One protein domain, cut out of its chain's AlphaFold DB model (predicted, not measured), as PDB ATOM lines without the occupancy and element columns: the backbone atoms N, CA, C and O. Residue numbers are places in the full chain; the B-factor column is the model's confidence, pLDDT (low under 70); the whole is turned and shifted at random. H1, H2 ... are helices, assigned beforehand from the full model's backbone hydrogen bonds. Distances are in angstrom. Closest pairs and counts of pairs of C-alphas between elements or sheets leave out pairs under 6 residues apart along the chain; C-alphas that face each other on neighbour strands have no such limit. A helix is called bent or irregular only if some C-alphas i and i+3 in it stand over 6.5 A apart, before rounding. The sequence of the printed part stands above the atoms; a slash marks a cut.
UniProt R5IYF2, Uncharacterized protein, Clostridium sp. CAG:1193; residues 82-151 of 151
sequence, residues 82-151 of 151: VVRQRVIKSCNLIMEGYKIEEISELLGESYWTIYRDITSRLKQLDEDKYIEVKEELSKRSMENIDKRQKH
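What this domain is: This is residues 82 to 151 of the 151 residues of an uncharacterized protein of Clostridium sp. CAG:1193 (UniProt R5IYF2). A long helix, H4, packs with its first part on a small body of three shorter helices and then runs on past it, so that residues 141 to 151 stick out as an arm. In that body H1 and H3 cross nearly at right angles, H2 packs near the first end of H3, and H4 folds back from the other end of H3 as a helical hairpin. You have 70 printed residues with four named helices, in the order H1, H2, H3, H4, and no named strand; the class is all helix. The whole is compact, with a radius of gyration of the C-alphas of 12.7 A, yet elongated, spanning 44 by 27 by 18 A, and the free arm makes much of that length.

Where its parts are: Find C-alpha 127 at (-57.225, 73.954, 7.784); from there H4, residues 127 to 149, runs 33.6 A to C-alpha 149 at (-24.153, 72.584, 13.645). Just before it comes H3, residues 111 to 125, 19.6 A long. H3 is irregular, but only just: C-alphas 119 and 122 are 6.6 A apart. Go back to C-alpha 82 at (-61.813, 55.294, 8.991) for the start of H1, residues 82 to 96, 20.9 A long. H2, residues 100 to 107, is the shortest at 10.4 A.

How they stand to each other: Start with H4, whose residues 129 to 133 alone touch H3, at residues 118 to 123 alone. The closest C-alphas there are those of Lys 123 and Tyr 130, 5.2 A apart, and this hairpin has a steep tilt of 42 degrees, opposite ways. Residues 133 to 137 of H4 alone touch H1, at residues 91 to 95 alone; the C-alphas of Met 95 and Val 133 come closest at 6.7 A, at a steep tilt of 41 degrees, the same way. H1 and H3 are the hubs, touching three helices each. They touch each other about perpendicular, at 80 degrees, with the C-alphas of Val 87 and Asp 117 closest at 5.3 A. H2 touches H3 at residues 111 to 115 alone, about perpendicular at 88 degrees; its Ser 104 and Tyr 111 of H3 have the closest C-alphas, 5.2 A apart. H2 also touches H1, at residues 90 to 94 alone, with a steep tilt of 54 degrees, opposite ways; the C-alphas of Ser 90 and Ile 103 are closest at 6.7 A. H2 and H4 are apart. Look at the backbone O of residue i and N of residue i+4: every such pair is within hydrogen-bond range in H1, H2 and H4, and 8 of 11 are in H3.

The domain as a whole: The C-alphas of Val 82 and His 151 are the two farthest apart, at 43.6 A. Residues 141 to 151, of which 141 to 149 belong to H4, stand free; the body without them spans 26 by 24 by 16 A. The printed part has no cut, and the three links are tight. In the B-factor column the mean pLDDT of the printed part is 89.1, and residues 146 to 151 are under 70.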
ATOM      1  N   VAL A  82     -63.076  55.933   8.578       87.38
ATOM      2  CA  VAL A  82     -61.813  55.294   8.991       87.38
ATOM      3  C   VAL A  82     -60.619  56.170   8.607       87.38
ATOM      4  O   VAL A  82     -59.717  56.386   9.416       87.38
ATOM      5  N   VAL A  83     -60.638  56.742   7.400       89.44
ATOM      6  CA  VAL A  83     -59.592  57.667   6.940       89.44
ATOM      7  C   VAL A  83     -59.603  58.957   7.760       89.44
ATOM      8  O   VAL A  83     -58.535  59.425   8.142       89.44
ATOM      9  N   ARG A  84     -60.777  59.518   8.080       91.50
ATOM     10  CA  ARG A  84     -60.889  60.714   8.939       91.50
ATOM     11  C   ARG A  84     -60.303  60.462  10.321       91.50
ATOM     12  O   ARG A  84     -59.466  61.240  10.770       91.50
ATOM     13  N   GLN A  85     -60.687  59.359  10.957       93.19
ATOM     14  CA  GLN A  85     -60.181  58.981  12.275       93.19
ATOM     15  C   GLN A  85     -58.667  58.769  12.252       93.19
ATOM     16  O   GLN A  85     -57.966  59.260  13.136       93.19
ATOM     17  N   ARG A  86     -58.132  58.122  11.207       94.56
ATOM     18  CA  ARG A  86     -56.681  57.972  11.041       94.56
ATOM     19  C   ARG A  86     -55.977  59.320  10.874       94.56
ATOM     20  O   ARG A  86     -54.956  59.531  11.513       94.56
ATOM     21  N   VAL A  87     -56.520  60.243  10.077       94.94
ATOM     22  CA  VAL A  87     -55.946  61.592   9.891       94.94
ATOM     23  C   VAL A  87     -55.914  62.361  11.213       94.94
ATOM     24  O   VAL A  87     -54.882  62.934  11.552       94.94
ATOM     25  N   ILE A  88     -57.002  62.325  11.990       94.62
ATOM     26  CA  ILE A  88     -57.070  62.962  13.316       94.62
ATOM     27  C   ILE A  88     -56.053  62.328  14.269       94.62
ATOM     28  O   ILE A  88     -55.320  63.039  14.952       94.62
ATOM     29  N   LYS A  89     -55.958  60.995  14.289       95.81
ATOM     30  CA  LYS A  89     -55.005  60.280  15.143       95.81
ATOM     31  C   LYS A  89     -53.555  60.606  14.776       95.81
ATOM     32  O   LYS A  89     -52.769  60.911  15.665       95.81
ATOM     33  N   SER A  90     -53.219  60.606  13.486       95.31
ATOM     34  CA  SER A  90     -51.898  61.008  12.991       95.31
ATOM     35  C   SER A  90     -51.569  62.448  13.385       95.31
ATOM     36  O   SER A  90     -50.466  62.711  13.844       95.31
ATOM     37  N   CYS A  91     -52.527  63.372  13.258       94.62
ATOM     38  CA  CYS A  91     -52.374  64.766  13.681       94.62
ATOM     39  C   CYS A  91     -52.031  64.869  15.173       94.62
ATOM     40  O   CYS A  91     -51.037  65.499  15.527       94.62
ATOM     41  N   ASN A  92     -52.808  64.215  16.039       95.06
ATOM     42  CA  ASN A  92     -52.575  64.238  17.485       95.06
ATOM     43  C   ASN A  92     -51.193  63.673  17.845       95.06
ATOM     44  O   ASN A  92     -50.466  64.289  18.616       95.06
ATOM     45  N   LEU A  93     -50.786  62.562  17.222       96.12
ATOM     46  CA  LEU A  93     -49.467  61.967  17.446       96.12
ATOM     47  C   LEU A  93     -48.327  62.891  16.998       96.12
ATOM     48  O   LEU A  93     -47.310  62.986  17.684       96.12
ATOM     49  N   ILE A  94     -48.486  63.620  15.885       94.38
ATOM     50  CA  ILE A  94     -47.502  64.647  15.521       94.38
ATOM     51  C   ILE A  94     -47.419  65.688  16.635       94.38
ATOM     52  O   ILE A  94     -46.315  65.974  17.091       94.38
ATOM     53  N   MET A  95     -48.544  66.207  17.128       92.94
ATOM     54  CA  MET A  95     -48.545  67.205  18.206       92.94
ATOM     55  C   MET A  95     -47.930  66.678  19.513       92.94
ATOM     56  O   MET A  95     -47.266  67.431  20.216       92.94
ATOM     57  N   GLU A  96     -48.048  65.380  19.794       94.00
ATOM     58  CA  GLU A  96     -47.420  64.714  20.945       94.00
ATOM     59  C   GLU A  96     -45.896  64.529  20.820       94.00
ATOM     60  O   GLU A  96     -45.239  64.194  21.802       94.00
ATOM     61  N   GLY A  97     -45.312  64.757  19.639       92.44
ATOM     62  CA  GLY A  97     -43.859  64.689  19.439       92.44
ATOM     63  C   GLY A  97     -43.386  63.616  18.463       92.44
ATOM     64  O   GLY A  97     -42.212  63.621  18.094       92.44
ATOM     65  N   TYR A  98     -44.276  62.732  18.009       94.12
ATOM     66  CA  TYR A  98     -43.900  61.620  17.140       94.12
ATOM     67  C   TYR A  98     -43.514  62.088  15.731       94.12
ATOM     68  O   TYR A  98     -43.987  63.111  15.223       94.12
ATOM     69  N   LYS A  99     -42.649  61.308  15.083       93.06
ATOM     70  CA  LYS A  99     -42.268  61.439  13.673       93.06
ATOM     71  C   LYS A  99     -43.193  60.626  12.774       93.06
ATOM     72  O   LYS A  99     -43.862  59.695  13.212       93.06
ATOM     73  N   ILE A 100     -43.192  60.950  11.483       93.12
ATOM     74  CA  ILE A 100     -44.030  60.270  10.486       93.12
ATOM     75  C   ILE A 100     -43.703  58.769  10.427       93.12
ATOM     76  O   ILE A 100     -44.616  57.954  10.323       93.12
ATOM     77  N   GLU A 101     -42.426  58.402  10.538       94.00
ATOM     78  CA  GLU A 101     -41.957  57.016  10.579       94.00
ATOM     79  C   GLU A 101     -42.519  56.268  11.796       94.00
ATOM     80  O   GLU A 101     -43.115  55.204  11.645       94.00
ATOM     81  N   GLU A 102     -42.428  56.866  12.984       94.44
ATOM     82  CA  GLU A 102     -42.915  56.272  14.236       94.44
ATOM     83  C   GLU A 102     -44.437  56.089  14.207       94.44
ATOM     84  O   GLU A 102     -44.960  55.055  14.615       94.44
ATOM     85  N   ILE A 103     -45.162  57.065  13.654       96.00
ATOM     86  CA  ILE A 103     -46.615  56.971  13.468       96.00
ATOM     87  C   ILE A 103     -46.964  55.867  12.469       96.00
ATOM     88  O   ILE A 103     -47.945  55.152  12.667       96.00
ATOM     89  N   SER A 104     -46.181  55.718  11.398       94.81
ATOM     90  CA  SER A 104     -46.408  54.677  10.391       94.81
ATOM     91  C   SER A 104     -46.306  53.279  11.005       94.81
ATOM     92  O   SER A 104     -47.193  52.450  10.798       94.81
ATOM     93  N   GLU A 105     -45.313  53.059  11.869       94.88
ATOM     94  CA  GLU A 105     -45.146  51.816  12.623       94.88
ATOM     95  C   GLU A 105     -46.275  51.617  13.643       94.88
ATOM     96  O   GLU A 105     -46.887  50.550  13.686       94.88
ATOM     97  N   LEU A 106     -46.614  52.658  14.413       95.44
ATOM     98  CA  LEU A 106     -47.656  52.609  15.443       95.44
ATOM     99  C   LEU A 106     -49.043  52.285  14.867       95.44
ATOM    100  O   LEU A 106     -49.845  51.595  15.500       95.44
ATOM    101  N   LEU A 107     -49.358  52.823  13.689       94.06
ATOM    102  CA  LEU A 107     -50.659  52.650  13.045       94.06
ATOM    103  C   LEU A 107     -50.697  51.470  12.067       94.06
ATOM    104  O   LEU A 107     -51.775  51.163  11.560       94.06
ATOM    105  N   GLY A 108     -49.566  50.802  11.818       93.19
ATOM    106  CA  GLY A 108     -49.476  49.710  10.845       93.19
ATOM    107  C   GLY A 108     -49.737  50.169   9.407       93.19
ATOM    108  O   GLY A 108     -50.302  49.429   8.603       93.19
ATOM    109  N   GLU A 109     -49.367  51.405   9.089       93.44
ATOM    110  CA  GLU A 109     -49.674  52.085   7.833       93.44
ATOM    111  C   GLU A 109     -48.388  52.456   7.099       93.44
ATOM    112  O   GLU A 109     -47.320  52.573   7.690       93.44
ATOM    113  N   SER A 110     -48.464  52.671   5.785       93.69
ATOM    114  CA  SER A 110     -47.265  53.082   5.047       93.69
ATOM    115  C   SER A 110     -46.850  54.513   5.411       93.69
ATOM    116  O   SER A 110     -47.705  55.382   5.597       93.69
ATOM    117  N   TYR A 111     -45.543  54.797   5.405       94.56
ATOM    118  CA  TYR A 111     -45.014  56.158   5.572       94.56
ATOM    119  C   TYR A 111     -45.737  57.175   4.674       94.56
ATOM    120  O   TYR A 111     -46.168  58.235   5.124       94.56
ATOM    121  N   TRP A 112     -45.940  56.826   3.400       93.50
ATOM    122  CA  TRP A 112     -46.617  57.688   2.432       93.50
ATOM    123  C   TRP A 112     -48.091  57.919   2.762       93.50
ATOM    124  O   TRP A 112     -48.617  58.990   2.453       93.50
ATOM    125  N   THR A 113     -48.755  56.952   3.399       93.00
ATOM    126  CA  THR A 113     -50.118  57.122   3.910       93.00
ATOM    127  C   THR A 113     -50.140  58.227   4.958       93.00
ATOM    128  O   THR A 113     -50.898  59.183   4.803       93.00
ATOM    129  N   ILE A 114     -49.275  58.135   5.972       95.50
ATOM    130  CA  ILE A 114     -49.209  59.117   7.063       95.50
ATOM    131  C   ILE A 114     -48.769  60.485   6.533       95.50
ATOM    132  O   ILE A 114     -49.397  61.502   6.823       95.50
ATOM    133  N   TYR A 115     -47.760  60.521   5.662       93.94
ATOM    134  CA  TYR A 115     -47.317  61.751   5.016       93.94
ATOM    135  C   TYR A 115     -48.459  62.439   4.253       93.94
ATOM    136  O   TYR A 115     -48.675  63.642   4.401       93.94
ATOM    137  N   ARG A 116     -49.233  61.689   3.453       92.62
ATOM    138  CA  ARG A 116     -50.389  62.223   2.709       92.62
ATOM    139  C   ARG A 116     -51.522  62.654   3.640       92.62
ATOM    140  O   ARG A 116     -52.212  63.633   3.338       92.62
ATOM    141  N   ASP A 117     -51.719  61.938   4.743       93.69
ATOM    142  CA  ASP A 117     -52.700  62.294   5.762       93.69
ATOM    143  C   ASP A 117     -52.409  63.686   6.327       93.69
ATOM    144  O   ASP A 117     -53.292  64.538   6.307       93.69
ATOM    145  N   ILE A 118     -51.161  63.953   6.713       94.44
ATOM    146  CA  ILE A 118     -50.751  65.241   7.287       94.44
ATOM    147  C   ILE A 118     -50.668  66.353   6.234       94.44
ATOM    148  O   ILE A 118     -51.186  67.447   6.438       94.44
ATOM    149  N   THR A 119     -50.047  66.097   5.082       91.50
ATOM    150  CA  THR A 119     -49.729  67.163   4.109       91.50
ATOM    151  C   THR A 119     -50.884  67.557   3.194       91.50
ATOM    152  O   THR A 119     -50.864  68.642   2.615       91.50
ATOM    153  N   SER A 120     -51.888  66.691   3.030       91.69
ATOM    154  CA  SER A 120     -52.970  66.915   2.067       91.69
ATOM    155  C   SER A 120     -54.359  66.697   2.651       91.69
ATOM    156  O   SER A 120     -55.251  67.510   2.402       91.69
ATOM    157  N   ARG A 121     -54.583  65.609   3.396       92.19
ATOM    158  CA  ARG A 121     -55.926  65.270   3.894       92.19
ATOM    159  C   ARG A 121     -56.311  66.074   5.131       92.19
ATOM    160  O   ARG A 121     -57.472  66.448   5.228       92.19
ATOM    161  N   LEU A 122     -55.363  66.387   6.015       94.00
ATOM    162  CA  LEU A 122     -55.605  67.244   7.174       94.00
ATOM    163  C   LEU A 122     -56.065  68.630   6.725       94.00
ATOM    164  O   LEU A 122     -57.106  69.074   7.177       94.00
ATOM    165  N   LYS A 123     -55.409  69.232   5.723       93.12
ATOM    166  CA  LYS A 123     -55.848  70.511   5.136       93.12
ATOM    167  C   LYS A 123     -57.299  70.481   4.633       93.12
ATOM    168  O   LYS A 123     -58.010  71.470   4.730       93.12
ATOM    169  N   GLN A 124     -57.733  69.356   4.064       90.38
ATOM    170  CA  GLN A 124     -59.115  69.186   3.593       90.38
ATOM    171  C   GLN A 124     -60.113  68.966   4.736       90.38
ATOM    172  O   GLN A 124     -61.312  69.137   4.529       90.38
ATOM    173  N   LEU A 125     -59.636  68.506   5.893       90.94
ATOM    174  CA  LEU A 125     -60.453  68.172   7.052       90.94
ATOM    175  C   LEU A 125     -60.595  69.360   8.010       90.94
ATOM    176  O   LEU A 125     -61.698  69.617   8.482       90.94
ATOM    177  N   ASP A 126     -59.482  70.029   8.300       90.69
ATOM    178  CA  ASP A 126     -59.332  71.103   9.277       90.69
ATOM    179  C   ASP A 126     -58.088  71.934   8.900       90.69
ATOM    180  O   ASP A 126     -56.945  71.495   9.069       90.69
ATOM    181  N   GLU A 127     -58.309  73.104   8.294       92.50
ATOM    182  CA  GLU A 127     -57.225  73.954   7.784       92.50
ATOM    183  C   GLU A 127     -56.408  74.595   8.913       92.50
ATOM    184  O   GLU A 127     -55.186  74.692   8.789       92.50
ATOM    185  N   ASP A 128     -57.046  74.944  10.030       92.75
ATOM    186  CA  ASP A 128     -56.380  75.564  11.176       92.75
ATOM    187  C   ASP A 128     -55.404  74.577  11.826       92.75
ATOM    188  O   ASP A 128     -54.220  74.881  11.995       92.75
ATOM    189  N   LYS A 129     -55.848  73.336  12.075       90.69
ATOM    190  CA  LYS A 129     -54.957  72.279  12.588       90.69
ATOM    191  C   LYS A 129     -53.842  71.923  11.620       90.69
ATOM    192  O   LYS A 129     -52.740  71.575  12.037       90.69
ATOM    193  N   TYR A 130     -54.111  71.976  10.320       94.12
ATOM    194  CA  TYR A 130     -53.073  71.755   9.322       94.12
ATOM    195  C   TYR A 130     -51.950  72.795   9.428       94.12
ATOM    196  O   TYR A 130     -50.776  72.429   9.329       94.12
ATOM    197  N   ILE A 131     -52.296  74.069   9.629       93.38
ATOM    198  CA  ILE A 131     -51.313  75.141   9.814       93.38
ATOM    199  C   ILE A 131     -50.495  74.882  11.081       93.38
ATOM    200  O   ILE A 131     -49.268  74.851  11.001       93.38
ATOM    201  N   GLU A 132     -51.161  74.591  12.198       93.06
ATOM    202  CA  GLU A 132     -50.518  74.304  13.488       93.06
ATOM    203  C   GLU A 132     -49.515  73.140  13.390       93.06
ATOM    204  O   GLU A 132     -48.339  73.273  13.737       93.06
ATOM    205  N   VAL A 133     -49.935  72.011  12.813       91.69
ATOM    206  CA  VAL A 133     -49.068  70.838  12.614       91.69
ATOM    207  C   VAL A 133     -47.875  71.163  11.714       91.69
ATOM    208  O   VAL A 133     -46.760  70.684  11.942       91.69
ATOM    209  N   LYS A 134     -48.082  71.968  10.669       92.31
ATOM    210  CA  LYS A 134     -47.010  72.354   9.749       92.31
ATOM    211  C   LYS A 134     -45.972  73.243  10.434       92.31
ATOM    212  O   LYS A 134     -44.776  73.076  10.181       92.31
ATOM    213  N   GLU A 135     -46.409  74.172  11.279       91.31
ATOM    214  CA  GLU A 135     -45.521  75.017  12.079       91.31
ATOM    215  C   GLU A 135     -44.691  74.182  13.053       91.31
ATOM    216  O   GLU A 135     -43.468  74.330  13.102       91.31
ATOM    217  N   GLU A 136     -45.324  73.234  13.743       90.44
ATOM    218  CA  GLU A 136     -44.647  72.342  14.682       90.44
ATOM    219  C   GLU A 136     -43.598  71.455  13.986       90.44
ATOM    220  O   GLU A 136     -42.454  71.346  14.437       90.44
ATOM    221  N   LEU A 137     -43.927  70.884  12.822       89.56
ATOM    222  CA  LEU A 137     -42.964  70.129  12.012       89.56
ATOM    223  C   LEU A 137     -41.788  70.997  11.543       89.56
ATOM    224  O   LEU A 137     -40.638  70.549  11.564       89.56
ATOM    225  N   SER A 138     -42.059  72.242  11.141       87.62
ATOM    226  CA  SER A 138     -41.028  73.199  10.733       87.62
ATOM    227  C   SER A 138     -40.085  73.530  11.892       87.62
ATOM    228  O   SER A 138     -38.862  73.457  11.745       87.62
ATOM    229  N   LYS A 139     -40.642  73.808  13.074       88.81
ATOM    230  CA  LYS A 139     -39.887  74.086  14.299       88.81
ATOM    231  C   LYS A 139     -38.943  72.938  14.652       88.81
ATOM    232  O   LYS A 139     -37.745  73.161  14.814       88.81
ATOM    233  N   ARG A 140     -39.441  71.700  14.666       86.50
ATOM    234  CA  ARG A 140     -38.619  70.503  14.921       86.50
ATOM    235  C   ARG A 140     -37.514  70.323  13.890       86.50
ATOM    236  O   ARG A 140     -36.402  69.915  14.230       86.50
ATOM    237  N   SER A 141     -37.802  70.612  12.621       83.12
ATOM    238  CA  SER A 141     -36.792  70.565  11.564       83.12
ATOM    239  C   SER A 141     -35.665  71.566  11.829       83.12
ATOM    240  O   SER A 141     -34.498  71.205  11.684       83.12
ATOM    241  N   MET A 142     -35.993  72.790  12.253       78.19
ATOM    242  CA  MET A 142     -35.004  73.819  12.598       78.19
ATOM    243  C   MET A 142     -34.171  73.425  13.826       78.19
ATOM    244  O   MET A 142     -32.944  73.465  13.766       78.19
ATOM    245  N   GLU A 143     -34.801  72.928  14.894       79.19
ATOM    246  CA  GLU A 143     -34.095  72.458  16.097       79.19
ATOM    247  C   GLU A 143     -33.093  71.328  15.802       79.19
ATOM    248  O   GLU A 143     -32.009  71.264  16.390       79.19
ATOM    249  N   ASN A 144     -33.432  70.426  14.878       77.06
ATOM    250  CA  ASN A 144     -32.538  69.345  14.466       77.06
ATOM    251  C   ASN A 144     -31.335  69.844  13.654       77.06
ATOM    252  O   ASN A 144     -30.261  69.249  13.744       77.06
ATOM    253  N   ILE A 145     -31.496  70.912  12.867       74.62
ATOM    254  CA  ILE A 145     -30.396  71.536  12.118       74.62
ATOM    255  C   ILE A 145     -29.434  72.229  13.089       74.62
ATOM    256  O   ILE A 145     -28.230  71.982  13.021       74.62
ATOM    257  N   ASP A 146     -29.955  72.997  14.046       69.19
ATOM    258  CA  ASP A 146     -29.145  73.687  15.058       69.19
ATOM    259  C   ASP A 146     -28.324  72.715  15.914       69.19
ATOM    260  O   ASP A 146     -27.160  72.975  16.227       69.19
ATOM    261  N   LYS A 147     -28.895  71.556  16.270       68.75
ATOM    262  CA  LYS A 147     -28.170  70.498  16.996       68.75
ATOM    263  C   LYS A 147     -27.027  69.891  16.180       68.75
ATOM    264  O   LYS A 147     -26.025  69.492  16.763       68.75
ATOM    265  N   ARG A 148     -27.155  69.825  14.851       65.62
ATOM    266  CA  ARG A 148     -26.116  69.283  13.958       65.62
ATOM    267  C   ARG A 148     -24.971  70.257  13.697       65.62
ATOM    268  O   ARG A 148     -23.889  69.798  13.377       65.62
ATOM    269  N   GLN A 149     -25.198  71.565  13.823       59.56
ATOM    270  CA  GLN A 149     -24.153  72.584  13.645       59.56
ATOM    271  C   GLN A 149     -23.300  72.814  14.904       59.56
ATOM    272  O   GLN A 149     -22.265  73.468  14.833       59.56
ATOM    273  N   LYS A 150     -23.740  72.302  16.061       54.94
ATOM    274  CA  LYS A 150     -23.031  72.404  17.351       54.94
ATOM    275  C   LYS A 150     -22.124  71.205  17.665       54.94
ATOM    276  O   LYS A 150     -21.515  71.186  18.733       54.94
ATOM    277  N   HIS A 151     -22.058  70.228  16.764       46.09
ATOM    278  CA  HIS A 151     -21.151  69.080  16.799       46.09
ATOM    279  C   HIS A 151     -20.158  69.175  15.644       46.09
ATOM    280  O   HIS A 151     -19.029  68.673  15.831       46.09
TER     281      HIS A 151